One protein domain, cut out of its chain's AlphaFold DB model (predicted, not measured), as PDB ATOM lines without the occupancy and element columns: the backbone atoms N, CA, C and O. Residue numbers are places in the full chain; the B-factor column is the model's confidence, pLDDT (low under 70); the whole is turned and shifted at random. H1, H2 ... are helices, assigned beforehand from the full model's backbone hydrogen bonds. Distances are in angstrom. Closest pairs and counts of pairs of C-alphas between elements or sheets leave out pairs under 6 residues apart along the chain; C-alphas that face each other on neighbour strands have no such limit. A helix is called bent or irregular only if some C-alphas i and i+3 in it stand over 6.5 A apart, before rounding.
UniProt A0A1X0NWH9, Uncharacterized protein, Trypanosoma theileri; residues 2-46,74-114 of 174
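AT A GLANCE: This is residues 2 to 46 and 74 to 114 of the 174 residues of an uncharacterized protein of Trypanosoma theileri (UniProt A0A1X0NWH9). One long helix, H2, runs as a rod through nearly the whole length of the printed part, with a very short helix, H1, folded back at its beginning, and over to one side of the rod sits a crossed pair of helices, H3 and H4. H4 is the nearer of the pair to H2, but the pair and the rod do not close into one core, and the far part of the rod, residues 30 to 46, sticks out free. The printed part has 86 residues with four named helices, in the order H1, H2, H3, H4, and no named strand; its class is all helix. It is only just loose, close to extended, with a radius of gyration of the C-alphas of 17.8 A, and the C-alphas span 55 by 39 by 23 A along their three main axes.

IN THESE COORDINATES: Find C-alpha 2 at (-36.387, -36.981, -18.350); here H1 begins, residues 2 to 6, with 6.7 A from its first to its last C-alpha. After the three residues 7 to 9, go to C-alpha 10 at (-45.483, -29.636, -27.495), where H2 begins. It holds residues 10 to 46, 37 residues, and is the longest helix; x, y and z each rise from its first C-alpha to its last, at (-12.509, -2.495, 4.077), 53.1 A away. Residues 47 to 73 are not printed, and the next C-alpha you meet is that of Pro 74, where H3 begins; it holds residues 74 to 88 and is 21.4 A long from first to last C-alpha. After residues 89 to 95 comes H4, residues 96 to 112, 24.3 A from first to last C-alpha; look for its end at C-alpha 112, (-22.440, -1.062, -21.014). No helix is bent or irregular.

HOW THE PARTS SIT: Start again at the first residue: H1 and H2 are close but not clearly touching, with 1 pair of C-alphas within 8 A, those of Leu 5 and Leu 13, 7.2 A apart. Their centres are 26.2 A apart. H1 is apart from both H3 and H4. Now follow H2: it touches no helix, but it and H4 are near each other, with 6 pairs of C-alphas within 10 A and no pair within 8 A. H2 and H3 are apart. Then compare the printed lines of residues 74 to 88 with those of residues 96 to 112: H3 and H4 touch, with 8 pairs of C-alphas within 8 A. The closest C-alphas of the two are those of Ile 80 and Leu 102, 6.5 A apart. H4 touches H3 with residues 99 to 106 alone. The two helices stand at a steep tilt of 46 degrees, opposite ways, and their centres are 10.3 A apart. Along the backbone, in H1, H2, H3 and H4 every pair of O of residue i and N of residue i+4 is within hydrogen-bond range.

THE WHOLE: The two C-alphas farthest apart are those of Asp 7 and Thr 46, 54.9 A; from the first printed C-alpha, Glu 2, to the last, Thr 114, it is 44.0 A. Residues 30 to 46, which belong to H2, stand free; the body without them has 69 residues and spans 46 by 30 by 21 A. At the cut, C-alpha 46 and C-alpha 74 are 40.8 A apart. Of the links that are printed whole, H1 to H2 is tight and H3 to H4, with 7 residues, is short. In the B-factor column the mean pLDDT of the printed part is 83.8, and you will find values under 70 at residues 2 to 5, 43 to 46 and 112 to 114 of this predicted model.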
ATOM      1  N   GLU A   2     -36.405 -36.744 -16.897       60.44
ATOM      2  CA  GLU A   2     -36.387 -36.981 -18.350       60.44
ATOM      3  C   GLU A   2     -37.576 -37.798 -18.875       60.44
ATOM      4  O   GLU A   2     -38.097 -37.477 -19.934       60.44
ATOM      5  N   GLU A   3     -38.072 -38.791 -18.125       62.62
ATOM      6  CA  GLU A   3     -39.260 -39.562 -18.532       62.62
ATOM      7  C   GLU A   3     -40.520 -38.694 -18.661       62.62
ATOM      8  O   GLU A   3     -41.293 -38.877 -19.590       62.62
ATOM      9  N   LYS A   4     -40.682 -37.662 -17.819       64.56
ATOM     10  CA  LYS A   4     -41.836 -36.745 -17.885       64.56
ATOM     11  C   LYS A   4     -41.796 -35.804 -19.091       64.56
ATOM     12  O   LYS A   4     -42.823 -35.243 -19.443       64.56
ATOM     13  N   LEU A   5     -40.623 -35.603 -19.692       67.75
ATOM     14  CA  LEU A   5     -40.453 -34.773 -20.889       67.75
ATOM     15  C   LEU A   5     -40.673 -35.571 -22.178       67.75
ATOM     16  O   LEU A   5     -40.905 -34.967 -23.220       67.75
ATOM     17  N   ARG A   6     -40.592 -36.908 -22.120       76.19
ATOM     18  CA  ARG A   6     -40.799 -37.779 -23.286       76.19
ATOM     19  C   ARG A   6     -42.270 -37.891 -23.679       76.19
ATOM     20  O   ARG A   6     -42.553 -37.958 -24.869       76.19
ATOM     21  N   ASP A   7     -43.166 -37.837 -22.695       87.31
ATOM     22  CA  ASP A   7     -44.618 -37.921 -22.900       87.31
ATOM     23  C   ASP A   7     -45.310 -36.545 -22.906       87.31
ATOM     24  O   ASP A   7     -46.524 -36.457 -23.076       87.31
ATOM     25  N   ALA A   8     -44.551 -35.462 -22.705       83.31
ATOM     26  CA  ALA A   8     -45.088 -34.108 -22.655       83.31
ATOM     27  C   ALA A   8     -45.541 -33.632 -24.041       83.31
ATOM     28  O   ALA A   8     -44.845 -33.803 -25.048       83.31
ATOM     29  N   SER A   9     -46.690 -32.965 -24.080       90.75
ATOM     30  CA  SER A   9     -47.163 -32.281 -25.281       90.75
ATOM     31  C   SER A   9     -46.213 -31.149 -25.689       90.75
ATOM     32  O   SER A   9     -45.431 -30.615 -24.893       90.75
ATOM     33  N   ARG A  10     -46.289 -30.741 -26.960       90.19
ATOM     34  CA  ARG A  10     -45.483 -29.636 -27.495       90.19
ATOM     35  C   ARG A  10     -45.720 -28.343 -26.711       90.19
ATOM     36  O   ARG A  10     -44.782 -27.590 -26.458       90.19
ATOM     37  N   GLU A  11     -46.964 -28.098 -26.330       91.06
ATOM     38  CA  GLU A  11     -47.391 -26.930 -25.569       91.06
ATOM     39  C   GLU A  11     -46.791 -26.952 -24.156       91.06
ATOM     40  O   GLU A  11     -46.249 -25.941 -23.709       91.06
ATOM     41  N   GLU A  12     -46.787 -28.108 -23.489       88.88
ATOM     42  CA  GLU A  12     -46.153 -28.281 -22.174       88.88
ATOM     43  C   GLU A  12     -44.632 -28.102 -22.236       88.88
ATOM     44  O   GLU A  12     -44.055 -27.446 -21.366       88.88
ATOM     45  N   LEU A  13     -43.978 -28.617 -23.281       92.38
ATOM     46  CA  LEU A  13     -42.546 -28.408 -23.511       92.38
ATOM     47  C   LEU A  13     -42.218 -26.923 -23.713       92.38
ATOM     48  O   LEU A  13     -41.270 -26.414 -23.110       92.38
ATOM     49  N   LEU A  14     -43.012 -26.203 -24.510       89.44
ATOM     50  CA  LEU A  14     -42.843 -24.760 -24.705       89.44
ATOM     51  C   LEU A  14     -43.045 -23.988 -23.397       89.44
ATOM     52  O   LEU A  14     -42.216 -23.143 -23.052       89.44
ATOM     53  N   GLN A  15     -44.093 -24.311 -22.639       87.50
ATOM     54  CA  GLN A  15     -44.362 -23.715 -21.329       87.50
ATOM     55  C   GLN A  15     -43.193 -23.959 -20.361       87.50
ATOM     56  O   GLN A  15     -42.771 -23.052 -19.636       87.50
ATOM     57  N   HIS A  16     -42.635 -25.171 -20.371       90.88
ATOM     58  CA  HIS A  16     -41.506 -25.544 -19.529       90.88
ATOM     59  C   HIS A  16     -40.246 -24.752 -19.882       90.88
ATOM     60  O   HIS A  16     -39.622 -24.174 -18.994       90.88
ATOM     61  N   VAL A  17     -39.903 -24.656 -21.170       91.25
ATOM     62  CA  VAL A  17     -38.749 -23.873 -21.637       91.25
ATOM     63  C   VAL A  17     -38.912 -22.392 -21.293       91.25
ATOM     64  O   VAL A  17     -37.964 -21.767 -20.814       91.25
ATOM     65  N   LEU A  18     -40.108 -21.823 -21.475       85.56
ATOM     66  CA  LEU A  18     -40.392 -20.440 -21.079       85.56
ATOM     67  C   LEU A  18     -40.208 -20.241 -19.571       85.56
ATOM     68  O   LEU A  18     -39.524 -19.305 -19.151       85.56
ATOM     69  N   THR A  19     -40.740 -21.160 -18.764       90.19
ATOM     70  CA  THR A  19     -40.604 -21.136 -17.301       90.19
ATOM     71  C   THR A  19     -39.140 -21.215 -16.875       90.19
ATOM     72  O   THR A  19     -38.684 -20.402 -16.072       90.19
ATOM     73  N   GLN A  20     -38.373 -22.145 -17.451       93.31
ATOM     74  CA  GLN A  20     -36.938 -22.261 -17.194       93.31
ATOM     75  C   GLN A  20     -36.199 -20.974 -17.569       93.31
ATOM     76  O   GLN A  20     -35.361 -20.503 -16.803       93.31
ATOM     77  N   ARG A  21     -36.534 -20.361 -18.709       92.69
ATOM     78  CA  ARG A  21     -35.897 -19.117 -19.157       92.69
ATOM     79  C   ARG A  21     -36.158 -17.959 -18.196       92.69
ATOM     80  O   ARG A  21     -35.247 -17.179 -17.922       92.69
ATOM     81  N   ILE A  22     -37.378 -17.856 -17.669       88.94
ATOM     82  CA  ILE A  22     -37.741 -16.861 -16.652       88.94
ATOM     83  C   ILE A  22     -36.961 -17.120 -15.360       88.94
ATOM     84  O   ILE A  22     -36.350 -16.197 -14.822       88.94
ATOM     85  N   LEU A  23     -36.928 -18.371 -14.895       93.81
ATOM     86  CA  LEU A  23     -36.228 -18.745 -13.668       93.81
ATOM     87  C   LEU A  23     -34.732 -18.438 -13.756       93.81
ATOM     88  O   LEU A  23     -34.188 -17.789 -12.868       93.81
ATOM     89  N   ILE A  24     -34.083 -18.849 -14.845       93.44
ATOM     90  CA  ILE A  24     -32.662 -18.588 -15.091       93.44
ATOM     91  C   ILE A  24     -32.379 -17.087 -14.998       93.44
ATOM     92  O   ILE A  24     -31.455 -16.673 -14.304       93.44
ATOM     93  N   ARG A  25     -33.206 -16.245 -15.624       88.06
ATOM     94  CA  ARG A  25     -33.032 -14.784 -15.577       88.06
ATOM     95  C   ARG A  25     -33.266 -14.201 -14.191       88.06
ATOM     96  O   ARG A  25     -32.536 -13.298 -13.788       88.06
ATOM     97  N   HIS A  26     -34.259 -14.703 -13.462       90.00
ATOM     98  CA  HIS A  26     -34.499 -14.284 -12.084       90.00
ATOM     99  C   HIS A  26     -33.294 -14.607 -11.195       90.00
ATOM    100  O   HIS A  26     -32.846 -13.757 -10.427       90.00
ATOM    101  N   LEU A  27     -32.731 -15.806 -11.356       94.88
ATOM    102  CA  LEU A  27     -31.532 -16.231 -10.644       94.88
ATOM    103  C   LEU A  27     -30.324 -15.372 -11.019       94.88
ATOM    104  O   LEU A  27     -29.661 -14.870 -10.119       94.88
ATOM    105  N   TYR A  28     -30.094 -15.106 -12.308       94.31
ATOM    106  CA  TYR A  28     -29.033 -14.190 -12.743       94.31
ATOM    107  C   TYR A  28     -29.184 -12.800 -12.122       94.31
ATOM    108  O   TYR A  28     -28.224 -12.276 -11.569       94.31
ATOM    109  N   ARG A  29     -30.393 -12.222 -12.134       90.44
ATOM    110  CA  ARG A  29     -30.645 -10.922 -11.493       90.44
ATOM    111  C   ARG A  29     -30.342 -10.967  -9.998       90.44
ATOM    112  O   ARG A  29     -29.769 -10.024  -9.463       90.44
ATOM    113  N   ARG A  30     -30.740 -12.040  -9.309       93.62
ATOM    114  CA  ARG A  30     -30.473 -12.167  -7.875       93.62
ATOM    115  C   ARG A  30     -28.981 -12.297  -7.595       93.62
ATOM    116  O   ARG A  30     -28.529 -11.678  -6.643       93.62
ATOM    117  N   ILE A  31     -28.245 -13.049  -8.411       94.50
ATOM    118  CA  ILE A  31     -26.788 -13.188  -8.297       94.50
ATOM    119  C   ILE A  31     -26.118 -11.825  -8.461       94.50
ATOM    120  O   ILE A  31     -25.426 -11.407  -7.543       94.50
ATOM    121  N   VAL A  32     -26.417 -11.088  -9.535       92.38
ATOM    122  CA  VAL A  32     -25.845  -9.748  -9.765       92.38
ATOM    123  C   VAL A  32     -26.156  -8.799  -8.603       92.38
ATOM    124  O   VAL A  32     -25.267  -8.144  -8.076       92.38
ATOM    125  N   ASN A  33     -27.404  -8.778  -8.122       87.31
ATOM    126  CA  ASN A  33     -27.764  -7.950  -6.968       87.31
ATOM    127  C   ASN A  33     -26.998  -8.352  -5.697       87.31
ATOM    128  O   ASN A  33     -26.616  -7.491  -4.912       87.31
ATOM    129  N   LEU A  34     -26.798  -9.654  -5.471       92.88
ATOM    130  CA  LEU A  34     -26.025 -10.146  -4.332       92.88
ATOM    131  C   LEU A  34     -24.543  -9.784  -4.463       92.88
ATOM    132  O   LEU A  34     -23.925  -9.442  -3.462       92.88
ATOM    133  N   GLU A  35     -23.977  -9.823  -5.668       91.06
ATOM    134  CA  GLU A  35     -22.607  -9.379  -5.938       91.06
ATOM    135  C   GLU A  35     -22.444  -7.880  -5.657       91.06
ATOM    136  O   GLU A  35     -21.482  -7.490  -4.992       91.06
ATOM    137  N   ASP A  36     -23.413  -7.053  -6.056       86.38
ATOM    138  CA  ASP A  36     -23.441  -5.620  -5.742       86.38
ATOM    139  C   ASP A  36     -23.572  -5.366  -4.233       86.38
ATOM    140  O   ASP A  36     -22.830  -4.562  -3.659       86.38
ATOM    141  N   GLU A  37     -24.487  -6.067  -3.556       91.62
ATOM    142  CA  GLU A  37     -24.648  -6.003  -2.099       91.62
ATOM    143  C   GLU A  37     -23.344  -6.404  -1.387       91.62
ATOM    144  O   GLU A  37     -22.891  -5.698  -0.483       91.62
ATOM    145  N   LEU A  38     -22.690  -7.485  -1.820       89.31
ATOM    146  CA  LEU A  38     -21.412  -7.944  -1.272       89.31
ATOM    147  C   LEU A  38     -20.268  -6.974  -1.566       89.31
ATOM    148  O   LEU A  38     -19.431  -6.751  -0.692       89.31
ATOM    149  N   SER A  39     -20.227  -6.372  -2.753       83.06
ATOM    150  CA  SER A  39     -19.246  -5.344  -3.113       83.06
ATOM    151  C   SER A  39     -19.396  -4.103  -2.226       83.06
ATOM    152  O   SER A  39     -18.411  -3.574  -1.696       83.06
ATOM    153  N   ASN A  40     -20.637  -3.692  -1.957       79.88
ATOM    154  CA  ASN A  40     -20.952  -2.585  -1.056       79.88
ATOM    155  C   ASN A  40     -20.594  -2.916   0.400       79.88
ATOM    156  O   ASN A  40     -19.946  -2.117   1.083       79.88
ATOM    157  N   VAL A  41     -20.940  -4.114   0.878       81.44
ATOM    158  CA  VAL A  41     -20.552  -4.581   2.217       81.44
ATOM    159  C   VAL A  41     -19.031  -4.667   2.331       81.44
ATOM    160  O   VAL A  41     -18.470  -4.129   3.281       81.44
ATOM    161  N   ARG A  42     -18.324  -5.232   1.349       73.75
ATOM    162  CA  ARG A  42     -16.855  -5.262   1.329       73.75
ATOM    163  C   ARG A  42     -16.285  -3.849   1.357       73.75
ATOM    164  O   ARG A  42     -15.394  -3.590   2.153       73.75
ATOM    165  N   SER A  43     -16.824  -2.908   0.592       63.34
ATOM    166  CA  SER A  43     -16.375  -1.508   0.608       63.34
ATOM    167  C   SER A  43     -16.558  -0.845   1.981       63.34
ATOM    168  O   SER A  43     -15.664  -0.141   2.455       63.34
ATOM    169  N   THR A  44     -17.662  -1.135   2.679       58.91
ATOM    170  CA  THR A  44     -17.881  -0.650   4.055       58.91
ATOM    171  C   THR A  44     -17.013  -1.361   5.100       58.91
ATOM    172  O   THR A  44     -16.556  -0.724   6.049       58.91
ATOM    173  N   VAL A  45     -16.712  -2.650   4.913       57.03
ATOM    174  CA  VAL A  45     -15.849  -3.440   5.807       57.03
ATOM    175  C   VAL A  45     -14.370  -3.103   5.601       57.03
ATOM    176  O   VAL A  45     -13.633  -3.033   6.576       57.03
ATOM    177  N   THR A  46     -13.927  -2.792   4.379       48.09
ATOM    178  CA  THR A  46     -12.509  -2.495   4.077       48.09
ATOM    179  C   THR A  46     -12.073  -1.096   4.554       48.09
ATOM    180  O   THR A  46     -10.880  -0.814   4.612       48.09
ATOM    181  N   PRO A  74     -27.542  -4.003 -33.601       74.19
ATOM    182  CA  PRO A  74     -28.108  -2.650 -33.589       74.19
ATOM    183  C   PRO A  74     -29.588  -2.619 -34.002       74.19
ATOM    184  O   PRO A  74     -30.370  -1.842 -33.451       74.19
ATOM    185  N   GLU A  75     -30.003  -3.497 -34.919       82.81
ATOM    186  CA  GLU A  75     -31.404  -3.628 -35.327       82.81
ATOM    187  C   GLU A  75     -32.266  -4.228 -34.210       82.81
ATOM    188  O   GLU A  75     -33.354  -3.721 -33.920       82.81
ATOM    189  N   GLY A  76     -31.751  -5.255 -33.526       81.38
ATOM    190  CA  GLY A  76     -32.399  -5.860 -32.366       81.38
ATOM    191  C   GLY A  76     -32.612  -4.859 -31.230       81.38
ATOM    192  O   GLY A  76     -33.696  -4.805 -30.655       81.38
ATOM    193  N   ILE A  77     -31.625  -4.002 -30.955       84.69
ATOM    194  CA  ILE A  77     -31.735  -2.948 -29.931       84.69
ATOM    195  C   ILE A  77     -32.810  -1.925 -30.317       84.69
ATOM    196  O   ILE A  77     -33.671  -1.593 -29.502       84.69
ATOM    197  N   ALA A  78     -32.821  -1.471 -31.574       85.81
ATOM    198  CA  ALA A  78     -33.849  -0.554 -32.058       85.81
ATOM    199  C   ALA A  78     -35.258  -1.175 -32.003       85.81
ATOM    200  O   ALA A  78     -36.235  -0.475 -31.727       85.81
ATOM    201  N   ALA A  79     -35.379  -2.483 -32.246       85.88
ATOM    202  CA  ALA A  79     -36.641  -3.207 -32.125       85.88
ATOM    203  C   ALA A  79     -37.137  -3.272 -30.673       85.88
ATOM    204  O   ALA A  79     -38.320  -3.024 -30.431       85.88
ATOM    205  N   ILE A  80     -36.241  -3.526 -29.713       88.88
ATOM    206  CA  ILE A  80     -36.555  -3.498 -28.275       88.88
ATOM    207  C   ILE A  80     -37.070  -2.111 -27.872       88.88
ATOM    208  O   ILE A  80     -38.120  -2.002 -27.239       88.88
ATOM    209  N   ASP A  81     -36.388  -1.051 -28.305       89.56
ATOM    210  CA  ASP A  81     -36.774   0.333 -28.021       89.56
ATOM    211  C   ASP A  81     -38.177   0.673 -28.543       89.56
ATOM    212  O   ASP A  81     -38.965   1.313 -27.841       89.56
ATOM    213  N   ARG A  82     -38.506   0.237 -29.765       92.06
ATOM    214  CA  ARG A  82     -39.846   0.420 -30.342       92.06
ATOM    215  C   ARG A  82     -40.907  -0.335 -29.546       92.06
ATOM    216  O   ARG A  82     -41.947   0.242 -29.251       92.06
ATOM    217  N   LEU A  83     -40.637  -1.586 -29.174       92.44
ATOM    218  CA  LEU A  83     -41.595  -2.435 -28.464       92.44
ATOM    219  C   LEU A  83     -41.903  -1.899 -27.060       92.44
ATOM    220  O   LEU A  83     -43.061  -1.839 -26.654       92.44
ATOM    221  N   VAL A  84     -40.876  -1.455 -26.330       91.25
ATOM    222  CA  VAL A  84     -41.047  -0.848 -25.003       91.25
ATOM    223  C   VAL A  84     -41.833   0.460 -25.110       91.25
ATOM    224  O   VAL A  84     -42.745   0.685 -24.317       91.25
ATOM    225  N   LYS A  85     -41.538   1.307 -26.104       92.75
ATOM    226  CA  LYS A  85     -42.282   2.558 -26.326       92.75
ATOM    227  C   LYS A  85     -43.749   2.304 -26.665       92.75
ATOM    228  O   LYS A  85     -44.606   2.913 -26.036       92.75
ATOM    229  N   ALA A  86     -44.031   1.385 -27.587       92.25
ATOM    230  CA  ALA A  86     -45.396   0.996 -27.936       92.25
ATOM    231  C   ALA A  86     -46.150   0.438 -26.716       92.25
ATOM    232  O   ALA A  86     -47.322   0.740 -26.513       92.25
ATOM    233  N   HIS A  87     -45.469  -0.315 -25.846       91.25
ATOM    234  CA  HIS A  87     -46.070  -0.821 -24.618       91.25
ATOM    235  C   HIS A  87     -46.415   0.279 -23.614       91.25
ATOM    236  O   HIS A  87     -47.532   0.312 -23.103       91.25
ATOM    237  N   LEU A  88     -45.491   1.210 -23.374       90.00
ATOM    238  CA  LEU A  88     -45.724   2.352 -22.486       90.00
ATOM    239  C   LEU A  88     -46.780   3.319 -23.042       90.00
ATOM    240  O   LEU A  88     -47.484   3.960 -22.265       90.00
ATOM    241  N   ALA A  89     -46.908   3.403 -24.368       93.56
ATOM    242  CA  ALA A  89     -47.952   4.160 -25.052       93.56
ATOM    243  C   ALA A  89     -49.322   3.449 -25.058       93.56
ATOM    244  O   ALA A  89     -50.310   4.034 -25.493       93.56
ATOM    245  N   GLY A  90     -49.401   2.199 -24.585       90.00
ATOM    246  CA  GLY A  90     -50.624   1.391 -24.622       90.00
ATOM    247  C   GLY A  90     -50.983   0.852 -26.012       90.00
ATOM    248  O   GLY A  90     -52.053   0.277 -26.185       90.00
ATOM    249  N   GLU A  91     -50.092   1.003 -26.994       92.69
ATOM    250  CA  GLU A  91     -50.267   0.532 -28.374       92.69
ATOM    251  C   GLU A  91     -49.987  -0.972 -28.515       92.69
ATOM    252  O   GLU A  91     -50.520  -1.627 -29.410       92.69
ATOM    253  N   SER A  92     -49.172  -1.545 -27.621       87.50
ATOM    254  CA  SER A  92     -48.896  -2.985 -27.583       87.50
ATOM    255  C   SER A  92     -49.011  -3.558 -26.175       87.50
ATOM    256  O   SER A  92     -48.370  -3.079 -25.237       87.50
ATOM    257  N   PHE A  93     -49.760  -4.645 -26.014       91.56
ATOM    258  CA  PHE A  93     -49.807  -5.358 -24.744       91.56
ATOM    259  C   PHE A  93     -48.651  -6.359 -24.655       91.56
ATOM    260  O   PHE A  93     -48.625  -7.368 -25.356       91.56
ATOM    261  N   LEU A  94     -47.693  -6.071 -23.777       88.75
ATOM    262  CA  LEU A  94     -46.661  -7.013 -23.369       88.75
ATOM    263  C   LEU A  94     -47.049  -7.571 -22.008       88.75
ATOM    264  O   LEU A  94     -47.541  -6.833 -21.153       88.75
ATOM    265  N   GLN A  95     -46.801  -8.863 -21.795       85.88
ATOM    266  CA  GLN A  95     -46.922  -9.422 -20.455       85.88
ATOM    267  C   GLN A  95     -45.975  -8.675 -19.500       85.88
ATOM    268  O   GLN A  95     -44.860  -8.335 -19.919       85.88
ATOM    269  N   PRO A  96     -46.383  -8.406 -18.246       79.75
ATOM    270  CA  PRO A  96     -45.594  -7.619 -17.297       79.75
ATOM    271  C   PRO A  96     -44.151  -8.111 -17.144       79.75
ATOM    272  O   PRO A  96     -43.220  -7.308 -17.058       79.75
ATOM    273  N   GLU A  97     -43.949  -9.425 -17.178       79.75
ATOM    274  CA  GLU A  97     -42.646 -10.078 -17.076       79.75
ATOM    275  C   GLU A  97     -41.768  -9.743 -18.284       79.75
ATOM    276  O   GLU A  97     -40.595  -9.406 -18.125       79.75
ATOM    277  N   VAL A  98     -42.350  -9.775 -19.486       83.00
ATOM    278  CA  VAL A  98     -41.672  -9.459 -20.749       83.00
ATOM    279  C   VAL A  98     -41.347  -7.968 -20.824       83.00
ATOM    280  O   VAL A  98     -40.236  -7.595 -21.198       83.00
ATOM    281  N   ALA A  99     -42.280  -7.104 -20.418       85.62
ATOM    282  CA  ALA A  99     -42.064  -5.661 -20.366       85.62
ATOM    283  C   ALA A  99     -40.929  -5.292 -19.398       85.62
ATOM    284  O   ALA A  99     -40.001  -4.570 -19.769       85.62
ATOM    285  N   ALA A 100     -40.958  -5.840 -18.179       82.75
ATOM    286  CA  ALA A 100     -39.915  -5.629 -17.179       82.75
ATOM    287  C   ALA A 100     -38.542  -6.121 -17.660       82.75
ATOM    288  O   ALA A 100     -37.508  -5.554 -17.295       82.75
ATOM    289  N   GLU A 101     -38.524  -7.168 -18.480       83.06
ATOM    290  CA  GLU A 101     -37.299  -7.713 -19.041       83.06
ATOM    291  C   GLU A 101     -36.701  -6.820 -20.129       83.06
ATOM    292  O   GLU A 101     -35.514  -6.500 -20.084       83.06
ATOM    293  N   LEU A 102     -37.519  -6.363 -21.076       88.25
ATOM    294  CA  LEU A 102     -37.061  -5.486 -22.154       88.25
ATOM    295  C   LEU A 102     -36.579  -4.134 -21.621       88.25
ATOM    296  O   LEU A 102     -35.562  -3.622 -22.085       88.25
ATOM    297  N   ILE A 103     -37.241  -3.601 -20.590       87.69
ATOM    298  CA  ILE A 103     -36.805  -2.387 -19.884       87.69
ATOM    299  C   ILE A 103     -35.450  -2.605 -19.196       87.69
ATOM    300  O   ILE A 103     -34.596  -1.716 -19.206       87.69
ATOM    301  N   TYR A 104     -35.231  -3.780 -18.602       85.44
ATOM    302  CA  TYR A 104     -33.951  -4.115 -17.979       85.44
ATOM    303  C   TYR A 104     -32.829  -4.234 -19.017       85.44
ATOM    304  O   TYR A 104     -31.799  -3.584 -18.864       85.44
ATOM    305  N   ILE A 105     -33.049  -4.974 -20.107       84.56
ATOM    306  CA  ILE A 105     -32.076  -5.105 -21.204       84.56
ATOM    307  C   ILE A 105     -31.718  -3.722 -21.762       84.56
ATOM    308  O   ILE A 105     -30.542  -3.417 -21.949       84.56
ATOM    309  N   GLN A 106     -32.709  -2.849 -21.960       85.81
ATOM    310  CA  GLN A 106     -32.481  -1.481 -22.423       85.81
ATOM    311  C   GLN A 106     -31.596  -0.671 -21.457       85.81
ATOM    312  O   GLN A 106     -30.776   0.133 -21.901       85.81
ATOM    313  N   ARG A 107     -31.752  -0.866 -20.142       85.62
ATOM    314  CA  ARG A 107     -30.929  -0.206 -19.119       85.62
ATOM    315  C   ARG A 107     -29.488  -0.712 -19.146       85.62
ATOM    316  O   ARG A 107     -28.571   0.102 -19.183       85.62
ATOM    317  N   GLU A 108     -29.297  -2.024 -19.181       83.50
ATOM    318  CA  GLU A 108     -27.962  -2.633 -19.190       83.50
ATOM    319  C   GLU A 108     -27.175  -2.261 -20.446       83.50
ATOM    320  O   GLU A 108     -25.996  -1.923 -20.363       83.50
ATOM    321  N   LEU A 109     -27.838  -2.233 -21.603       80.31
ATOM    322  CA  LEU A 109     -27.218  -1.798 -22.854       80.31
ATOM    323  C   LEU A 109     -26.775  -0.331 -22.800       80.31
ATOM    324  O   LEU A 109     -25.681  -0.012 -23.251       80.31
ATOM    325  N   LYS A 110     -27.584   0.555 -22.203       80.50
ATOM    326  CA  LYS A 110     -27.216   1.970 -22.020       80.50
ATOM    327  C   LYS A 110     -26.038   2.152 -21.061       80.50
ATOM    328  O   LYS A 110     -25.249   3.074 -21.244       80.50
ATOM    329  N   ASN A 111     -25.906   1.282 -20.062       72.81
ATOM    330  CA  ASN A 111     -24.813   1.335 -19.091       72.81
ATOM    331  C   ASN A 111     -23.509   0.721 -19.644       72.81
ATOM    332  O   ASN A 111     -22.425   1.236 -19.369       72.81
ATOM    333  N   GLY A 112     -23.594  -0.330 -20.467       59.53
ATOM    334  CA  GLY A 112     -22.440  -1.062 -21.014       59.53
ATOM    335  C   GLY A 112     -21.590  -0.305 -22.047       59.53
ATOM    336  O   GLY A 112     -20.442  -0.686 -22.288       59.53
ATOM    337  N   ASP A 113     -22.103   0.780 -22.631       52.94
ATOM    338  CA  ASP A 113     -21.330   1.651 -23.531       52.94
ATOM    339  C   ASP A 113     -20.402   2.625 -22.779       52.94
ATOM    340  O   ASP A 113     -19.494   3.207 -23.376       52.94
ATOM    341  N   THR A 114     -20.568   2.774 -21.460       49.34
ATOM    342  CA  THR A 114     -19.777   3.718 -20.646       49.34
ATOM    343  C   THR A 114     -18.515   3.117 -20.012       49.34
ATOM    344  O   THR A 114     -17.687   3.864 -19.497       49.34
TER     345      THR A 114